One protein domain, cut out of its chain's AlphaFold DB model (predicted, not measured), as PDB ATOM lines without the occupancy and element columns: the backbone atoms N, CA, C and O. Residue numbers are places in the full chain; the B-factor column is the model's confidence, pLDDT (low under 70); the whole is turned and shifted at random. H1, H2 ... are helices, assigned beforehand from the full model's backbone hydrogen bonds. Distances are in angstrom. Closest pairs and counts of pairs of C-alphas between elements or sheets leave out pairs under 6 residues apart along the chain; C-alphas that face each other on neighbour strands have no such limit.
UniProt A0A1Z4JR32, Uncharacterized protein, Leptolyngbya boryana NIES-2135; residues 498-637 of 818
ATOM      1  N   PHE A 498      35.642  50.183 -19.032       92.94
ATOM      2  CA  PHE A 498      37.041  50.018 -18.623       92.94
ATOM      3  C   PHE A 498      37.331  50.587 -17.222       92.94
ATOM      4  O   PHE A 498      38.126  50.020 -16.476       92.94
ATOM      5  N   ASN A 499      36.659  51.678 -16.837       88.88
ATOM      6  CA  ASN A 499      36.855  52.335 -15.542       88.88
ATOM      7  C   ASN A 499      36.073  51.656 -14.399       88.88
ATOM      8  O   ASN A 499      36.293  51.990 -13.233       88.88
ATOM      9  N   LEU A 500      35.162  50.728 -14.717       87.38
ATOM     10  CA  LEU A 500      34.455  49.896 -13.737       87.38
ATOM     11  C   LEU A 500      35.305  48.696 -13.307       87.38
ATOM     12  O   LEU A 500      35.238  48.266 -12.159       87.38
ATOM     13  N   ALA A 501      36.132  48.183 -14.217       89.69
ATOM     14  CA  ALA A 501      37.009  47.055 -13.954       89.69
ATOM     15  C   ALA A 501      38.059  47.345 -12.873       89.69
ATOM     16  O   ALA A 501      38.616  48.443 -12.792       89.69
ATOM     17  N   SER A 502      38.388  46.318 -12.093       88.25
ATOM     18  CA  SER A 502      39.474  46.307 -11.122       88.25
ATOM     19  C   SER A 502      40.827  46.647 -11.759       88.25
ATOM     20  O   SER A 502      41.091  46.334 -12.920       88.25
ATOM     21  N   GLU A 503      41.736  47.232 -10.972       89.56
ATOM     22  CA  GLU A 503      43.106  47.550 -11.408       89.56
ATOM     23  C   GLU A 503      43.839  46.315 -11.974       89.56
ATOM     24  O   GLU A 503      44.609  46.429 -12.925       89.56
ATOM     25  N   LEU A 504      43.544  45.121 -11.448       90.81
ATOM     26  CA  LEU A 504      44.056  43.852 -11.965       90.81
ATOM     27  C   LEU A 504      43.571  43.585 -13.399       90.81
ATOM     28  O   LEU A 504      44.391  43.306 -14.269       90.81
ATOM     29  N   VAL A 505      42.265  43.685 -13.660       94.19
ATOM     30  CA  VAL A 505      41.699  43.471 -15.002       94.19
ATOM     31  C   VAL A 505      42.142  44.568 -15.970       94.19
ATOM     32  O   VAL A 505      42.552  44.248 -17.085       94.19
ATOM     33  N   GLN A 506      42.205  45.829 -15.532       95.50
ATOM     34  CA  GLN A 506      42.799  46.916 -16.319       95.50
ATOM     35  C   GLN A 506      44.268  46.630 -16.686       95.50
ATOM     36  O   GLN A 506      44.668  46.842 -17.831       95.50
ATOM     37  N   ASN A 507      45.074  46.110 -15.752       94.94
ATOM     38  CA  ASN A 507      46.471  45.744 -16.005       94.94
ATOM     39  C   ASN A 507      46.619  44.511 -16.914       94.94
ATOM     40  O   ASN A 507      47.576  44.472 -17.688       94.94
ATOM     41  N   ILE A 508      45.693  43.546 -16.876       95.75
ATOM     42  CA  ILE A 508      45.664  42.407 -17.812       95.75
ATOM     43  C   ILE A 508      45.342  42.899 -19.233       95.75
ATOM     44  O   ILE A 508      46.101  42.623 -20.157       95.75
ATOM     45  N   ILE A 509      44.279  43.697 -19.409       97.00
ATOM     46  CA  ILE A 509      43.869  44.268 -20.711       97.00
ATOM     47  C   ILE A 509      44.972  45.163 -21.319       97.00
ATOM     48  O   ILE A 509      45.093  45.281 -22.538       97.00
ATOM     49  N   GLN A 510      45.797  45.792 -20.475       96.94
ATOM     50  CA  GLN A 510      46.942  46.618 -20.883       96.94
ATOM     51  C   GLN A 510      48.275  45.848 -20.993       96.94
ATOM     52  O   GLN A 510      49.306  46.476 -21.234       96.94
ATOM     53  N   GLY A 511      48.294  44.523 -20.793       95.81
ATOM     54  CA  GLY A 511      49.498  43.686 -20.927       95.81
ATOM     55  C   GLY A 511      50.574  43.916 -19.861       95.81
ATOM     56  O   GLY A 511      51.732  43.557 -20.055       95.81
ATOM     57  N   LYS A 512      50.214  44.539 -18.735       95.00
ATOM     58  CA  LYS A 512      51.141  44.927 -17.659       95.00
ATOM     59  C   LYS A 512      51.352  43.840 -16.612       95.00
ATOM     60  O   LYS A 512      52.404  43.804 -15.979       95.00
ATOM     61  N   GLN A 513      50.338  43.013 -16.362       87.12
ATOM     62  CA  GLN A 513      50.349  42.038 -15.274       87.12
ATOM     63  C   GLN A 513      49.484  40.826 -15.621       87.12
ATOM     64  O   GLN A 513      48.378  40.983 -16.126       87.12
ATOM     65  N   LEU A 514      49.972  39.627 -15.295       87.75
ATOM     66  CA  LEU A 514      49.241  38.368 -15.450       87.75
ATOM     67  C   LEU A 514      48.809  37.818 -14.088       87.75
ATOM     68  O   LEU A 514      49.537  37.925 -13.096       87.75
ATOM     69  N   TYR A 515      47.657  37.154 -14.039       80.19
ATOM     70  CA  TYR A 515      47.215  36.439 -12.848       80.19
ATOM     71  C   TYR A 515      48.059  35.172 -12.644       80.19
ATOM     72  O   TYR A 515      47.856  34.159 -13.309       80.19
ATOM     73  N   LYS A 516      49.020  35.223 -11.710       79.50
ATOM     74  CA  LYS A 516      49.887  34.085 -11.325       79.50
ATOM     75  C   LYS A 516      50.604  33.420 -12.519       79.50
ATOM     76  O   LYS A 516      50.785  32.207 -12.527       79.50
ATOM     77  N   ASN A 517      50.984  34.211 -13.526       83.06
ATOM     78  CA  ASN A 517      51.580  33.762 -14.795       83.06
ATOM     79  C   ASN A 517      50.707  32.780 -15.612       83.06
ATOM     80  O   ASN A 517      51.215  32.091 -16.491       83.06
ATOM     81  N   ASN A 518      49.398  32.718 -15.348       93.12
ATOM     82  CA  ASN A 518      48.441  31.906 -16.094       93.12
ATOM     83  C   ASN A 518      47.620  32.814 -17.027       93.12
ATOM     84  O   ASN A 518      46.798  33.606 -16.558       93.12
ATOM     85  N   THR A 519      47.838  32.715 -18.340       95.88
ATOM     86  CA  THR A 519      47.133  33.523 -19.350       95.88
ATOM     87  C   THR A 519      45.645  33.182 -19.423       95.88
ATOM     88  O   THR A 519      44.813  34.083 -19.371       95.88
ATOM     89  N   GLU A 520      45.289  31.898 -19.425       96.06
ATOM     90  CA  GLU A 520      43.897  31.422 -19.442       96.06
ATOM     91  C   GLU A 520      43.122  31.891 -18.198       96.06
ATOM     92  O   GLU A 520      42.022  32.432 -18.294       96.06
ATOM     93  N   GLY A 521      43.743  31.779 -17.018       93.94
ATOM     94  CA  GLY A 521      43.199  32.295 -15.758       93.94
ATOM     95  C   GLY A 521      43.111  33.825 -15.706       93.94
ATOM     96  O   GLY A 521      42.250  34.361 -15.010       93.94
ATOM     97  N   SER A 522      43.961  34.529 -16.461       95.56
ATOM     98  CA  SER A 522      43.883  35.985 -16.622       95.56
ATOM     99  C   SER A 522      42.688  36.374 -17.497       95.56
ATOM    100  O   SER A 522      41.897  37.219 -17.084       95.56
ATOM    101  N   LEU A 523      42.496  35.718 -18.651       96.81
ATOM    102  CA  LEU A 523      41.349  35.975 -19.529       96.81
ATOM    103  C   LEU A 523      40.020  35.641 -18.839       96.81
ATOM    104  O   LEU A 523      39.090  36.440 -18.899       96.81
ATOM    105  N   TYR A 524      39.946  34.511 -18.129       94.69
ATOM    106  CA  TYR A 524      38.766  34.123 -17.352       94.69
ATOM    107  C   TYR A 524      38.370  35.200 -16.325       94.69
ATOM    108  O   TYR A 524      37.192  35.534 -16.198       94.69
ATOM    109  N   GLN A 525      39.348  35.795 -15.627       93.06
ATOM    110  CA  GLN A 525      39.091  36.881 -14.678       93.06
ATOM    111  C   GLN A 525      38.602  38.165 -15.376       93.06
ATOM    112  O   GLN A 525      37.669  38.792 -14.876       93.06
ATOM    113  N   VAL A 526      39.179  38.531 -16.531       95.12
ATOM    114  CA  VAL A 526      38.719  39.674 -17.349       95.12
ATOM    115  C   VAL A 526      37.277  39.460 -17.815       95.12
ATOM    116  O   VAL A 526      36.423  40.312 -17.585       95.12
ATOM    117  N   ALA A 527      36.992  38.312 -18.433       95.31
ATOM    118  CA  ALA A 527      35.681  37.996 -18.989       95.31
ATOM    119  C   ALA A 527      34.587  37.980 -17.917       95.31
ATOM    120  O   ALA A 527      33.563  38.643 -18.084       95.31
ATOM    121  N   ARG A 528      34.831  37.297 -16.792       92.50
ATOM    122  CA  ARG A 528      33.901  37.231 -15.657       92.50
ATOM    123  C   ARG A 528      33.620  38.608 -15.050       92.50
ATOM    124  O   ARG A 528      32.468  38.924 -14.770       92.50
ATOM    125  N   GLU A 529      34.649  39.433 -14.841       91.38
ATOM    126  CA  GLU A 529      34.462  40.772 -14.273       91.38
ATOM    127  C   GLU A 529      33.649  41.677 -15.209       91.38
ATOM    128  O   GLU A 529      32.659  42.283 -14.793       91.38
ATOM    129  N   LEU A 530      34.044  41.752 -16.481       94.25
ATOM    130  CA  LEU A 530      33.445  42.679 -17.435       94.25
ATOM    131  C   LEU A 530      32.037  42.276 -17.865       94.25
ATOM    132  O   LEU A 530      31.176  43.150 -17.978       94.25
ATOM    133  N   ARG A 531      31.771  40.978 -18.067       93.81
ATOM    134  CA  ARG A 531      30.408  40.502 -18.345       93.81
ATOM    135  C   ARG A 531      29.488  40.762 -17.152       93.81
ATOM    136  O   ARG A 531      28.368  41.209 -17.364       93.81
ATOM    137  N   GLY A 532      29.977  40.656 -15.912       88.94
ATOM    138  CA  GLY A 532      29.195  41.057 -14.739       88.94
ATOM    139  C   GLY A 532      28.831  42.549 -14.718       88.94
ATOM    140  O   GLY A 532      27.677  42.912 -14.483       88.94
ATOM    141  N   TRP A 533      29.788  43.432 -15.025       90.50
ATOM    142  CA  TRP A 533      29.508  44.870 -15.157       90.50
ATOM    143  C   TRP A 533      28.540  45.189 -16.305       90.50
ATOM    144  O   TRP A 533      27.680  46.062 -16.150       90.50
ATOM    145  N   GLN A 534      28.614  44.457 -17.421       92.94
ATOM    146  CA  GLN A 534      27.667  44.580 -18.530       92.94
ATOM    147  C   GLN A 534      26.256  44.127 -18.129       92.94
ATOM    148  O   GLN A 534      25.300  44.872 -18.334       92.94
ATOM    149  N   ASN A 535      26.116  42.961 -17.497       88.38
ATOM    150  CA  ASN A 535      24.818  42.401 -17.120       88.38
ATOM    151  C   ASN A 535      24.082  43.312 -16.120       88.38
ATOM    152  O   ASN A 535      22.891  43.584 -16.276       88.38
ATOM    153  N   TRP A 536      24.786  43.879 -15.131       85.56
ATOM    154  CA  TRP A 536      24.170  44.839 -14.205       85.56
ATOM    155  C   TRP A 536      23.856  46.187 -14.844       85.56
ATOM    156  O   TRP A 536      22.770  46.707 -14.591       85.56
ATOM    157  N   THR A 537      24.724  46.741 -15.698       86.56
ATOM    158  CA  THR A 537      24.395  48.007 -16.382       86.56
ATOM    159  C   THR A 537      23.186  47.841 -17.304       86.56
ATOM    160  O   THR A 537      22.272  48.664 -17.237       86.56
ATOM    161  N   GLN A 538      23.084  46.722 -18.030       88.31
ATOM    162  CA  GLN A 538      21.878  46.336 -18.772       88.31
ATOM    163  C   GLN A 538      20.647  46.220 -17.853       88.31
ATOM    164  O   GLN A 538      19.624  46.843 -18.134       88.31
ATOM    165  N   SER A 539      20.757  45.536 -16.703       82.81
ATOM    166  CA  SER A 539      19.665  45.408 -15.713       82.81
ATOM    167  C   SER A 539      19.162  46.742 -15.136       82.81
ATOM    168  O   SER A 539      18.063  46.808 -14.583       82.81
ATOM    169  N   LYS A 540      19.971  47.807 -15.233       81.50
ATOM    170  CA  LYS A 540      19.657  49.171 -14.779       81.50
ATOM    171  C   LYS A 540      19.423  50.152 -15.932       81.50
ATOM    172  O   LYS A 540      19.283  51.343 -15.678       81.50
ATOM    173  N   GLN A 541      19.381  49.671 -17.179       86.88
ATOM    174  CA  GLN A 541      19.265  50.487 -18.397       86.88
ATOM    175  C   GLN A 541      20.378  51.553 -18.542       86.88
ATOM    176  O   GLN A 541      20.246  52.522 -19.291       86.88
ATOM    177  N   ILE A 542      21.507  51.359 -17.853       85.00
ATOM    178  CA  ILE A 542      22.686  52.221 -17.929       85.00
ATOM    179  C   ILE A 542      23.419  51.901 -19.233       85.00
ATOM    180  O   ILE A 542      23.873  50.777 -19.449       85.00
ATOM    181  N   ARG A 543      23.563  52.900 -20.107       91.88
ATOM    182  CA  ARG A 543      24.375  52.771 -21.322       91.88
ATOM    183  C   ARG A 543      25.859  52.717 -20.965       91.88
ATOM    184  O   ARG A 543      26.355  53.625 -20.304       91.88
ATOM    185  N   LEU A 544      26.553  51.690 -21.447       92.62
ATOM    186  CA  LEU A 544      28.015  51.628 -21.480       92.62
ATOM    187  C   LEU A 544      28.568  52.320 -22.734       92.62
ATOM    188  O   LEU A 544      27.831  52.562 -23.690       92.62
ATOM    189  N   ASP A 545      29.865  52.626 -22.733       96.00
ATOM    190  CA  ASP A 545      30.594  53.109 -23.916       96.00
ATOM    191  C   ASP A 545      30.920  51.986 -24.913       96.00
ATOM    192  O   ASP A 545      30.875  52.197 -26.124       96.00
ATOM    193  N   GLN A 546      31.246  50.800 -24.397       96.12
ATOM    194  CA  GLN A 546      31.712  49.631 -25.138       96.12
ATOM    195  C   GLN A 546      31.173  48.343 -24.499       96.12
ATOM    196  O   GLN A 546      30.872  48.297 -23.305       96.12
ATOM    197  N   ALA A 547      31.064  47.281 -25.297       96.31
ATOM    198  CA  ALA A 547      30.676  45.960 -24.809       96.31
ATOM    199  C   ALA A 547      31.838  45.272 -24.072       96.31
ATOM    200  O   ALA A 547      33.010  45.475 -24.397       96.31
ATOM    201  N   ALA A 548      31.517  44.379 -23.134       95.81
ATOM    202  CA  ALA A 548      32.510  43.565 -22.431       95.81
ATOM    203  C   ALA A 548      33.370  42.735 -23.393       95.81
ATOM    204  O   ALA A 548      34.569  42.573 -23.161       95.81
ATOM    205  N   GLN A 549      32.778  42.265 -24.498       97.12
ATOM    206  CA  GLN A 549      33.479  41.457 -25.492       97.12
ATOM    207  C   GLN A 549      34.672  42.200 -26.115       97.12
ATOM    208  O   GLN A 549      35.735  41.612 -26.241       97.12
ATOM    209  N   THR A 550      34.564  43.506 -26.387       97.81
ATOM    210  CA  THR A 550      35.654  44.306 -26.980       97.81
ATOM    211  C   THR A 550      36.934  44.269 -26.134       97.81
ATOM    212  O   THR A 550      38.037  44.135 -26.660       97.81
ATOM    213  N   PHE A 551      36.795  44.329 -24.809       97.69
ATOM    214  CA  PHE A 551      37.920  44.250 -23.874       97.69
ATOM    215  C   PHE A 551      38.381  42.812 -23.599       97.69
ATOM    216  O   PHE A 551      39.557  42.597 -23.311       97.69
ATOM    217  N   VAL A 552      37.480  41.828 -23.697       97.25
ATOM    218  CA  VAL A 552      37.825  40.396 -23.679       97.25
ATOM    219  C   VAL A 552      38.688  40.049 -24.888       97.25
ATOM    220  O   VAL A 552      39.736  39.437 -24.715       97.25
ATOM    221  N   ASP A 553      38.308  40.497 -26.083       97.81
ATOM    222  CA  ASP A 553      39.070  40.301 -27.316       97.81
ATOM    223  C   ASP A 553      40.421  41.027 -27.230       97.81
ATOM    224  O   ASP A 553      41.460  40.462 -27.573       97.81
ATOM    225  N   GLN A 554      40.447  42.257 -26.700       97.75
ATOM    226  CA  GLN A 554      41.697  42.976 -26.429       97.75
ATOM    227  C   GLN A 554      42.609  42.185 -25.475       97.75
ATOM    228  O   GLN A 554      43.792  42.011 -25.771       97.75
ATOM    229  N   ALA A 555      42.076  41.674 -24.361       97.38
ATOM    230  CA  ALA A 555      42.837  40.858 -23.421       97.38
ATOM    231  C   ALA A 555      43.310  39.543 -24.056       97.38
ATOM    232  O   ALA A 555      44.464  39.178 -23.882       97.38
ATOM    233  N   ALA A 556      42.472  38.853 -24.831       97.88
ATOM    234  CA  ALA A 556      42.831  37.611 -25.515       97.88
ATOM    235  C   ALA A 556      44.019  37.790 -26.475       97.88
ATOM    236  O   ALA A 556      44.957  36.993 -26.438       97.88
ATOM    237  N   ASN A 557      44.012  38.871 -27.265       97.88
ATOM    238  CA  ASN A 557      45.124  39.243 -28.145       97.88
ATOM    239  C   ASN A 557      46.405  39.558 -27.349       97.88
ATOM    240  O   ASN A 557      47.483  39.092 -27.701       97.88
ATOM    241  N   VAL A 558      46.286  40.310 -26.250       97.12
ATOM    242  CA  VAL A 558      47.399  40.656 -25.342       97.12
ATOM    243  C   VAL A 558      47.959  39.440 -24.584       97.12
ATOM    244  O   VAL A 558      49.114  39.449 -24.166       97.12
ATOM    245  N   LEU A 559      47.151  38.393 -24.407       96.50
ATOM    246  CA  LEU A 559      47.503  37.142 -23.730       96.50
ATOM    247  C   LEU A 559      47.977  36.036 -24.693       96.50
ATOM    248  O   LEU A 559      48.251  34.927 -24.231       96.50
ATOM    249  N   GLU A 560      48.054  36.328 -25.999       97.25
ATOM    250  CA  GLU A 560      48.453  35.405 -27.077       97.25
ATOM    251  C   GLU A 560      47.667  34.070 -27.071       97.25
ATOM    252  O   GLU A 560      48.196  32.996 -27.366       97.25
ATOM    253  N   LEU A 561      46.378  34.122 -26.713       97.31
ATOM    254  CA  LEU A 561      45.505  32.943 -26.634       97.31
ATOM    255  C   LEU A 561      44.876  32.613 -27.996       97.31
ATOM    256  O   LEU A 561      44.388  33.500 -28.695       97.31
ATOM    257  N   SER A 562      44.844  31.325 -28.366       97.88
ATOM    258  CA  SER A 562      44.185  30.891 -29.606       97.88
ATOM    259  C   SER A 562      42.660  31.054 -29.516       97.88
ATOM    260  O   SER A 562      42.104  30.924 -28.419       97.88
ATOM    261  N   PRO A 563      41.954  31.287 -30.640       97.25
ATOM    262  CA  PRO A 563      40.503  31.454 -30.632       97.25
ATOM    263  C   PRO A 563      39.754  30.294 -29.965       97.25
ATOM    264  O   PRO A 563      38.811  30.555 -29.227       97.25
ATOM    265  N   GLU A 564      40.201  29.038 -30.117       97.38
ATOM    266  CA  GLU A 564      39.529  27.903 -29.463       97.38
ATOM    267  C   GLU A 564      39.618  27.985 -27.931       97.38
ATOM    268  O   GLU A 564      38.660  27.656 -27.233       97.38
ATOM    269  N   LYS A 565      40.750  28.468 -27.395       97.06
ATOM    270  CA  LYS A 565      40.913  28.707 -25.955       97.06
ATOM    271  C   LYS A 565      40.068  29.877 -25.475       97.06
ATOM    272  O   LYS A 565      39.507  29.800 -24.388       97.06
ATOM    273  N   VAL A 566      39.973  30.947 -26.266       97.50
ATOM    274  CA  VAL A 566      39.120  32.103 -25.957       97.50
ATOM    275  C   VAL A 566      37.660  31.664 -25.863       97.50
ATOM    276  O   VAL A 566      37.021  31.941 -24.852       97.50
ATOM    277  N   THR A 567      37.167  30.909 -26.850       96.81
ATOM    278  CA  THR A 567      35.817  30.328 -26.841       96.81
ATOM    279  C   THR A 567      35.613  29.426 -25.624       96.81
ATOM    280  O   THR A 567      34.767  29.742 -24.800       96.81
ATOM    281  N   ALA A 568      36.464  28.418 -25.396       96.69
ATOM    282  CA  ALA A 568      36.316  27.503 -24.256       96.69
ATOM    283  C   ALA A 568      36.405  28.187 -22.870       96.69
ATOM    284  O   ALA A 568      35.866  27.681 -21.885       96.69
ATOM    285  N   ILE A 569      37.087  29.334 -22.762       95.94
ATOM    286  CA  ILE A 569      37.110  30.158 -21.543       95.94
ATOM    287  C   ILE A 569      35.811  30.958 -21.388       95.94
ATOM    288  O   ILE A 569      35.341  31.106 -20.261       95.94
ATOM    289  N   LEU A 570      35.236  31.463 -22.482       95.19
ATOM    290  CA  LEU A 570      33.976  32.210 -22.470       95.19
ATOM    291  C   LEU A 570      32.771  31.296 -22.260       95.19
ATOM    292  O   LEU A 570      31.961  31.601 -21.392       95.19
ATOM    293  N   ASP A 571      32.726  30.141 -22.926       94.44
ATOM    294  CA  ASP A 571      31.732  29.088 -22.691       94.44
ATOM    295  C   ASP A 571      31.692  28.731 -21.199       94.44
ATOM    296  O   ASP A 571      30.635  28.730 -20.578       94.44
ATOM    297  N   ARG A 572      32.863  28.547 -20.574       92.94
ATOM    298  CA  ARG A 572      32.994  28.257 -19.139       92.94
ATOM    299  C   ARG A 572      32.616  29.428 -18.218       92.94
ATOM    300  O   ARG A 572      32.288  29.209 -17.052       92.94
ATOM    301  N   VAL A 573      32.697  30.673 -18.689       91.31
ATOM    302  CA  VAL A 573      32.126  31.822 -17.966       91.31
ATOM    303  C   VAL A 573      30.602  31.775 -18.079       91.31
ATOM    304  O   VAL A 573      29.924  31.929 -17.068       91.31
ATOM    305  N   ASP A 574      30.056  31.487 -19.255       88.50
ATOM    306  CA  ASP A 574      28.612  31.481 -19.503       88.50
ATOM    307  C   ASP A 574      27.897  30.250 -18.907       88.50
ATOM    308  O   ASP A 574      26.756  30.370 -18.469       88.50
ATOM    309  N   GLU A 575      28.580  29.111 -18.743       87.00
ATOM    310  CA  GLU A 575      28.124  27.941 -17.961       87.00
ATOM    311  C   GLU A 575      27.811  28.284 -16.492       87.00
ATOM    312  O   GLU A 575      27.002  27.612 -15.851       87.00
ATOM    313  N   ILE A 576      28.444  29.327 -15.944       76.69
ATOM    314  CA  ILE A 576      28.196  29.832 -14.581       76.69
ATOM    315  C   ILE A 576      26.960  30.764 -14.553       76.69
ATOM    316  O   ILE A 576      26.413  31.050 -13.486       76.69
ATOM    317  N   GLY A 577      26.453  31.150 -15.730       56.22
ATOM    318  CA  GLY A 577      25.132  31.736 -15.949       56.22
ATOM    319  C   GLY A 577      24.985  33.208 -15.567       56.22
ATOM    320  O   GLY A 577      25.938  33.897 -15.206       56.22
ATOM    321  N   ASP A 578      23.740  33.689 -15.590       53.12
ATOM    322  CA  ASP A 578      23.360  35.085 -15.301       53.12
ATOM    323  C   ASP A 578      23.712  35.566 -13.876       53.12
ATOM    324  O   ASP A 578      23.535  36.737 -13.543       53.12
ATOM    325  N   GLN A 579      24.265  34.684 -13.035       55.62
ATOM    326  CA  GLN A 579      24.802  34.989 -11.707       55.62
ATOM    327  C   GLN A 579      26.084  35.844 -11.732       55.62
ATOM    328  O   GLN A 579      26.628  36.159 -10.669       55.62
ATOM    329  N   HIS A 580      26.548  36.284 -12.909       59.59
ATOM    330  CA  HIS A 580      27.506  37.388 -13.043       59.59
ATOM    331  C   HIS A 580      26.874  38.722 -12.620       59.59
ATOM    332  O   HIS A 580      26.614  39.621 -13.416       59.59
ATOM    333  N   ILE A 581      26.671  38.866 -11.314       57.22
ATOM    334  CA  ILE A 581      26.613  40.156 -10.631       57.22
ATOM    335  C   ILE A 581      27.978  40.846 -10.860       57.22
ATOM    336  O   ILE A 581      28.998  40.148 -10.831       57.22
ATOM    337  N   PRO A 582      28.038  42.177 -11.093       56.62
ATOM    338  CA  PRO A 582      29.265  42.954 -11.279       56.62
ATOM    339  C   PRO A 582      30.241  42.581 -10.190       56.62
ATOM    340  O   PRO A 582      29.911  42.684  -9.006       56.62
ATOM    341  N   GLY A 583      31.367  42.018 -10.628       49.34
ATOM    342  CA  GLY A 583      32.008  40.963  -9.863       49.34
ATOM    343  C   GLY A 583      32.229  41.372  -8.416       49.34
ATOM    344  O   GLY A 583      32.860  42.397  -8.161       49.34
ATOM    345  N   VAL A 584      31.758  40.541  -7.480       44.62
ATOM    346  CA  VAL A 584      32.110  40.624  -6.053       44.62
ATOM    347  C   VAL A 584      33.586  40.240  -5.915       44.62
ATOM    348  O   VAL A 584      33.970  39.170  -5.449       44.62
ATOM    349  N   ILE A 585      34.439  41.114  -6.439       45.16
ATOM    350  CA  ILE A 585      35.870  40.931  -6.614       45.16
ATOM    351  C   ILE A 585      36.516  41.530  -5.378       45.16
ATOM    352  O   ILE A 585      37.183  42.565  -5.369       45.16
ATOM    353  N   TYR A 586      36.268  40.799  -4.290       40.16
ATOM    354  CA  TYR A 586      37.346  40.112  -3.598       40.16
ATOM    355  C   TYR A 586      38.726  40.482  -4.154       40.16
ATOM    356  O   TYR A 586      39.220  39.910  -5.132       40.16
ATOM    357  N   LYS A 587      39.415  41.354  -3.426       35.69
ATOM    358  CA  LYS A 587      40.845  41.116  -3.250       35.69
ATOM    359  C   LYS A 587      41.024  39.726  -2.636       35.69
ATOM    360  O   LYS A 587      40.169  39.245  -1.894       35.69
ATOM    361  N   ALA A 588      42.187  39.115  -2.838       35.34
ATOM    362  CA  ALA A 588      42.534  37.832  -2.219       35.34
ATOM    363  C   ALA A 588      42.698  37.882  -0.673       35.34
ATOM    364  O   ALA A 588      43.244  36.948  -0.094       35.34
ATOM    365  N   ASP A 589      42.253  38.963  -0.016       42.22
ATOM    366  CA  ASP A 589      42.315  39.206   1.430       42.22
ATOM    367  C   ASP A 589      40.970  39.022   2.165       42.22
ATOM    368  O   ASP A 589      40.957  39.032   3.394       42.22
ATOM    369  N   GLY A 590      39.856  38.832   1.443       38.47
ATOM    370  CA  GLY A 590      38.514  38.701   2.029       38.47
ATOM    371  C   GLY A 590      37.591  39.911   1.857       38.47
ATOM    372  O   GLY A 590      36.444  39.852   2.286       38.47
ATOM    373  N   SER A 591      38.050  41.014   1.255       42.38
ATOM    374  CA  SER A 591      37.237  42.232   1.133       42.38
ATOM    375  C   SER A 591      36.364  42.280  -0.134       42.38
ATOM    376  O   SER A 591      36.834  42.609  -1.221       42.38
ATOM    377  N   GLU A 592      35.054  42.055   0.036       52.16
ATOM    378  CA  GLU A 592      33.982  42.289  -0.967       52.16
ATOM    379  C   GLU A 592      33.688  43.780  -1.227       52.16
ATOM    380  O   GLU A 592      32.961  44.166  -2.141       52.16
ATOM    381  N   VAL A 593      34.281  44.633  -0.396       54.69
ATOM    382  CA  VAL A 593      34.109  46.084  -0.340       54.69
ATOM    383  C   VAL A 593      34.316  46.831  -1.682       54.69
ATOM    384  O   VAL A 593      33.555  47.771  -1.918       54.69
ATOM    385  N   PRO A 594      35.280  46.491  -2.574       59.19
ATOM    386  CA  PRO A 594      35.607  47.325  -3.741       59.19
ATOM    387  C   PRO A 594      34.444  47.596  -4.706       59.19
ATOM    388  O   PRO A 594      34.183  48.758  -5.025       59.19
ATOM    389  N   ALA A 595      33.711  46.559  -5.122       61.03
ATOM    390  CA  ALA A 595      32.644  46.692  -6.118       61.03
ATOM    391  C   ALA A 595      31.487  47.562  -5.602       61.03
ATOM    392  O   ALA A 595      30.993  48.445  -6.302       61.03
ATOM    393  N   TRP A 596      31.105  47.396  -4.333       63.66
ATOM    394  CA  TRP A 596      30.068  48.220  -3.711       63.66
ATOM    395  C   TRP A 596      30.517  49.660  -3.435       63.66
ATOM    396  O   TRP A 596      29.686  50.568  -3.508       63.66
ATOM    397  N   VAL A 597      31.812  49.907  -3.184       63.72
ATOM    398  CA  VAL A 597      32.376  51.271  -3.169       63.72
ATOM    399  C   VAL A 597      32.194  51.925  -4.541       63.72
ATOM    400  O   VAL A 597      31.712  53.055  -4.612       63.72
ATOM    401  N   GLN A 598      32.508  51.219  -5.633       64.38
ATOM    402  CA  GLN A 598      32.292  51.724  -6.994       64.38
ATOM    403  C   GLN A 598      30.801  51.974  -7.272       64.38
ATOM    404  O   GLN A 598      30.449  53.072  -7.694       64.38
ATOM    405  N   ILE A 599      29.912  51.027  -6.946       65.69
ATOM    406  CA  ILE A 599      28.457  51.196  -7.118       65.69
ATOM    407  C   ILE A 599      27.943  52.412  -6.331       65.69
ATOM    408  O   ILE A 599      27.204  53.206  -6.898       65.69
ATOM    409  N   TYR A 600      28.381  52.649  -5.088       69.06
ATOM    410  CA  TYR A 600      28.014  53.861  -4.333       69.06
ATOM    411  C   TYR A 600      28.464  55.164  -5.008       69.06
ATOM    412  O   TYR A 600      27.763  56.175  -4.938       69.06
ATOM    413  N   HIS A 601      29.652  55.162  -5.620       66.44
ATOM    414  CA  HIS A 601      30.190  56.325  -6.326       66.44
ATOM    415  C   HIS A 601      29.476  56.606  -7.656       66.44
ATOM    416  O   HIS A 601      29.458  57.759  -8.083       66.44
ATOM    417  N   LEU A 602      28.898  55.580  -8.284       63.16
ATOM    418  CA  LEU A 602      28.189  55.658  -9.564       63.16
ATOM    419  C   LEU A 602      26.696  55.950  -9.378       63.16
ATOM    420  O   LEU A 602      26.174  56.905  -9.944       63.16
ATOM    421  N   ASP A 603      26.027  55.147  -8.552       62.09
ATOM    422  CA  ASP A 603      24.620  55.288  -8.204       62.09
ATOM    423  C   ASP A 603      24.402  54.958  -6.719       62.09
ATOM    424  O   ASP A 603      24.251  53.808  -6.285       62.09
ATOM    425  N   LYS A 604      24.334  56.024  -5.919       73.75
ATOM    426  CA  LYS A 604      24.043  55.948  -4.489       73.75
ATOM    427  C   LYS A 604      22.668  55.328  -4.197       73.75
ATOM    428  O   LYS A 604      22.534  54.668  -3.168       73.75
ATOM    429  N   MET A 605      21.664  55.512  -5.058       66.31
ATOM    430  CA  MET A 605      20.332  54.927  -4.866       66.31
ATOM    431  C   MET A 605      20.378  53.413  -5.078       66.31
ATOM    432  O   MET A 605      19.859  52.676  -4.244       66.31
ATOM    433  N   VAL A 606      21.068  52.933  -6.119       65.94
ATOM    434  CA  VAL A 606      21.262  51.490  -6.338       65.94
ATOM    435  C   VAL A 606      22.132  50.873  -5.243       65.94
ATOM    436  O   VAL A 606      21.805  49.783  -4.781       65.94
ATOM    437  N   PHE A 607      23.156  51.559  -4.724       77.88
ATOM    438  CA  PHE A 607      23.837  51.093  -3.507       77.88
ATOM    439  C   PHE A 607      22.875  50.987  -2.312       77.88
ATOM    440  O   PHE A 607      22.861  49.972  -1.620       77.88
ATOM    441  N   GLN A 608      22.064  52.018  -2.048       75.69
ATOM    442  CA  GLN A 608      21.150  52.012  -0.903       75.69
ATOM    443  C   GLN A 608      20.062  50.933  -1.030       75.69
ATOM    444  O   GLN A 608      19.685  50.352  -0.014       75.69
ATOM    445  N   ALA A 609      19.610  50.628  -2.250       64.56
ATOM    446  CA  ALA A 609      18.580  49.628  -2.520       64.56
ATOM    447  C   ALA A 609      19.105  48.184  -2.659       64.56
ATOM    448  O   ALA A 609      18.383  47.261  -2.305       64.56
ATOM    449  N   ALA A 610      20.320  47.976  -3.185       60.34
ATOM    450  CA  ALA A 610      20.803  46.650  -3.598       60.34
ATOM    451  C   ALA A 610      22.071  46.150  -2.881       60.34
ATOM    452  O   ALA A 610      22.371  44.964  -2.976       60.34
ATOM    453  N   CYS A 611      22.819  47.003  -2.170       59.06
ATOM    454  CA  CYS A 611      23.947  46.533  -1.358       59.06
ATOM    455  C   CYS A 611      23.423  45.764  -0.129       59.06
ATOM    456  O   CYS A 611      22.564  46.317   0.566       59.06
ATOM    457  N   PRO A 612      23.923  44.555   0.188       66.25
ATOM    458  CA  PRO A 612      23.593  43.851   1.429       66.25
ATOM    459  C   PRO A 612      23.835  44.729   2.667       66.25
ATOM    460  O   PRO A 612      24.836  45.453   2.735       66.25
ATOM    461  N   ASP A 613      22.923  44.706   3.640       74.38
ATOM    462  CA  ASP A 613      22.986  45.584   4.821       74.38
ATOM    463  C   ASP A 613      24.202  45.293   5.720       74.38
ATOM    464  O   ASP A 613      24.665  46.174   6.444       74.38
ATOM    465  N   GLU A 614      24.787  44.103   5.603       67.25
ATOM    466  CA  GLU A 614      26.040  43.677   6.230       67.25
ATOM    467  C   GLU A 614      27.258  44.369   5.596       67.25
ATOM    468  O   GLU A 614      28.219  44.721   6.286       67.25
ATOM    469  N   LEU A 615      27.213  44.604   4.280       58.34
ATOM    470  CA  LEU A 615      28.286  45.243   3.514       58.34
ATOM    471  C   LEU A 615      28.174  46.768   3.517       58.34
ATOM    472  O   LEU A 615      29.204  47.451   3.474       58.34
ATOM    473  N   LYS A 616      26.957  47.326   3.622       77.94
ATOM    474  CA  LYS A 616      26.737  48.782   3.642       77.94
ATOM    475  C   LYS A 616      27.657  49.525   4.641       77.94
ATOM    476  O   LYS A 616      28.268  50.509   4.216       77.94
ATOM    477  N   PRO A 617      27.845  49.093   5.909       76.88
ATOM    478  CA  PRO A 617      28.757  49.745   6.855       76.88
ATOM    479  C   PRO A 617      30.227  49.702   6.427       76.88
ATOM    480  O   PRO A 617      30.902  50.730   6.481       76.88
ATOM    481  N   ALA A 618      30.722  48.545   5.973       67.50
ATOM    482  CA  ALA A 618      32.117  48.372   5.558       67.50
ATOM    483  C   ALA A 618      32.450  49.206   4.310       67.50
ATOM    484  O   ALA A 618      33.526  49.798   4.207       67.50
ATOM    485  N   VAL A 619      31.495  49.310   3.385       69.31
ATOM    486  CA  VAL A 619      31.601  50.129   2.175       69.31
ATOM    487  C   VAL A 619      31.577  51.616   2.507       69.31
ATOM    488  O   VAL A 619      32.475  52.345   2.087       69.31
ATOM    489  N   LEU A 620      30.607  52.070   3.308       81.56
ATOM    490  CA  LEU A 620      30.535  53.464   3.758       81.56
ATOM    491  C   LEU A 620      31.781  53.873   4.554       81.56
ATOM    492  O   LEU A 620      32.241  55.008   4.412       81.56
ATOM    493  N   ASP A 621      32.375  52.958   5.326       77.31
ATOM    494  CA  ASP A 621      33.652  53.217   5.984       77.31
ATOM    495  C   ASP A 621      34.829  53.274   5.002       77.31
ATOM    496  O   ASP A 621      35.637  54.194   5.078       77.31
ATOM    497  N   ALA A 622      34.919  52.381   4.015       67.81
ATOM    498  CA  ALA A 622      35.964  52.466   2.992       67.81
ATOM    499  C   ALA A 622      35.876  53.763   2.162       67.81
ATOM    500  O   ALA A 622      36.907  54.374   1.865       67.81
ATOM    501  N   ILE A 623      34.661  54.242   1.867       75.50
ATOM    502  CA  ILE A 623      34.407  55.555   1.248       75.50
ATOM    503  C   ILE A 623      34.859  56.689   2.177       75.50
ATOM    504  O   ILE A 623      35.506  57.631   1.718       75.50
ATOM    505  N   ARG A 624      34.569  56.605   3.484       83.81
ATOM    506  CA  ARG A 624      35.046  57.564   4.495       83.81
ATOM    507  C   ARG A 624      36.574  57.597   4.548       83.81
ATOM    508  O   ARG A 624      37.162  58.658   4.369       83.81
ATOM    509  N   GLN A 625      37.222  56.443   4.689       71.69
ATOM    510  CA  GLN A 625      38.681  56.305   4.689       71.69
ATOM    511  C   GLN A 625      39.321  56.765   3.368       71.69
ATOM    512  O   GLN A 625      40.473  57.199   3.358       71.69
ATOM    513  N   TYR A 626      38.628  56.650   2.230       68.88
ATOM    514  CA  TYR A 626      39.079  57.218   0.957       68.88
ATOM    515  C   TYR A 626      38.990  58.750   0.962       68.88
ATOM    516  O   TYR A 626      39.999  59.408   0.714       68.88
ATOM    517  N   ARG A 627      37.839  59.323   1.343       72.44
ATOM    518  CA  ARG A 627      37.653  60.781   1.474       72.44
ATOM    519  C   ARG A 627      38.666  61.400   2.426       72.44
ATOM    520  O   ARG A 627      39.353  62.330   2.034       72.44
ATOM    521  N   GLU A 628      38.869  60.813   3.601       78.75
ATOM    522  CA  GLU A 628      39.882  61.270   4.557       78.75
ATOM    523  C   GLU A 628      41.312  61.261   3.989       78.75
ATOM    524  O   GLU A 628      42.143  62.052   4.428       78.75
ATOM    525  N   ARG A 629      41.640  60.371   3.040       67.62
ATOM    526  CA  ARG A 629      42.950  60.355   2.361       67.62
ATOM    527  C   ARG A 629      43.042  61.425   1.269       67.62
ATOM    528  O   ARG A 629      44.085  62.067   1.150       67.62
ATOM    529  N   VAL A 630      41.964  61.650   0.516       61.53
ATOM    530  CA  VAL A 630      41.877  62.731  -0.483       61.53
ATOM    531  C   VAL A 630      41.925  64.101   0.201       61.53
ATOM    532  O   VAL A 630      42.743  64.940  -0.153       61.53
ATOM    533  N   GLU A 631      41.143  64.309   1.259       74.31
ATOM    534  CA  GLU A 631      41.157  65.535   2.063       74.31
ATOM    535  C   GLU A 631      42.535  65.788   2.686       74.31
ATOM    536  O   GLU A 631      43.014  66.920   2.644       74.31
ATOM    537  N   LYS A 632      43.227  64.754   3.192       76.62
ATOM    538  CA  LYS A 632      44.610  64.889   3.693       76.62
ATOM    539  C   LYS A 632      45.607  65.252   2.588       76.62
ATOM    540  O   LYS A 632      46.481  66.072   2.840       76.62
ATOM    541  N   THR A 633      45.486  64.697   1.379       64.62
ATOM    542  CA  THR A 633      46.389  65.043   0.260       64.62
ATOM    543  C   THR A 633      46.145  66.459  -0.267       64.62
ATOM    544  O   THR A 633      47.101  67.220  -0.373       64.62
ATOM    545  N   VAL A 634      44.886  66.865  -0.463       64.56
ATOM    546  CA  VAL A 634      44.529  68.251  -0.824       64.56
ATOM    547  C   VAL A 634      44.960  69.238   0.270       64.56
ATOM    548  O   VAL A 634      45.562  70.264  -0.035       64.56
ATOM    549  N   SER A 635      44.743  68.905   1.549       69.88
ATOM    550  CA  SER A 635      45.187  69.745   2.675       69.88
ATOM    551  C   SER A 635      46.701  69.969   2.665       69.88
ATOM    552  O   SER A 635      47.146  71.085   2.924       69.88
ATOM    553  N   VAL A 636      47.483  68.934   2.334       60.78
ATOM    554  CA  VAL A 636      48.951  69.000   2.242       60.78
ATOM    555  C   VAL A 636      49.417  69.877   1.075       60.78
ATOM    556  O   VAL A 636      50.371  70.631   1.252       60.78
ATOM    557  N   GLU A 637      48.733  69.863  -0.073       54.19
ATOM    558  CA  GLU A 637      49.028  70.797  -1.175       54.19
ATOM    559  C   GLU A 637      48.655  72.253  -0.835       54.19
ATOM    560  O   GLU A 637      49.318  73.178  -1.300       54.19
TER     561      GLU A 637
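What this domain is: This is residues 498 to 637 of the 818 residues of an uncharacterized protein of Leptolyngbya boryana NIES-2135 (UniProt A0A1Z4JR32). Two helical lobes stand side by side, joined by one long loop, residues 575 to 592: a larger lobe in which H1, H3 and H4 pack on the long helix H2, and a smaller one in which the short H5 packs on both H6 and the first part of the long H7. The far part of H7, residues 627 to 637, sticks out as a free arm. The printed part has 140 residues with seven named helices, H1 to H7 in order along the chain, and no named strand; the class is all helix. The whole is compact, with a radius of gyration of the C-alphas of 16.4 A and spans of 50 by 35 by 29 A.

How they stand to each other: H1, residues 503 to 509, touches H2, residues 519 to 539, with the C-alphas of Val 505 and Val 526 closest at 5.4 A. Their lines are only just about perpendicular, at 70.0 degrees, and H2 touches H1 with residues 522 to 529 alone. H2 is the hub, touching three helices. H3, residues 548 to 558, forms a helical hairpin with H2, at a shallow tilt of 15 degrees, opposite ways; their closest C-alphas are those of Leu 530 and Ala 548, 5.2 A apart. H3 also touches H1, where the C-alphas of Ile 509 and Ala 555 are closest at 4.5 A. H4, residues 563 to 574, touches residues 520 to 528 of H2 alone, at a steep tilt of 48 degrees, the same way; the closest C-alphas, of Tyr 524 and Ile 569, are 6.0 A apart. H5, residues 593 to 602, is apart from H4. H5 touches H6, residues 604 to 610, at a steep tilt of 51 degrees, opposite ways, with the C-alphas of Tyr 600 and Phe 607 closest at 5.1 A. H7, residues 615 to 637, touches H5 with residues 615 to 623 alone; the C-alphas of Val 593 and Val 619 are closest at 5.4 A, and the lines are only just about perpendicular, at 71 degrees. In H1 to H7 every O i to N i+4 pair is within hydrogen-bond range.

Where its parts are: H1 begins at C-alpha 503, (43.106, 47.550, -11.408). H2 is 30.1 A long from first to last C-alpha, H3 15.4 A, H4 16.3 A and H5 14.6 A; H1 and H6 are 9.9 A each. H7, 33.2 A long, ends at C-alpha 637, (49.028, 70.797, -1.175).

The domain as a whole: The two C-alphas farthest apart, of Glu 564 and Ser 635, are 53.1 A apart. The printed part has no cut, and the link from H4 to H5, with 18 residues, is long. The mean pLDDT of the printed part is 79.7; 46 residues are under 70, among them 577 to 603 and 633 to 637.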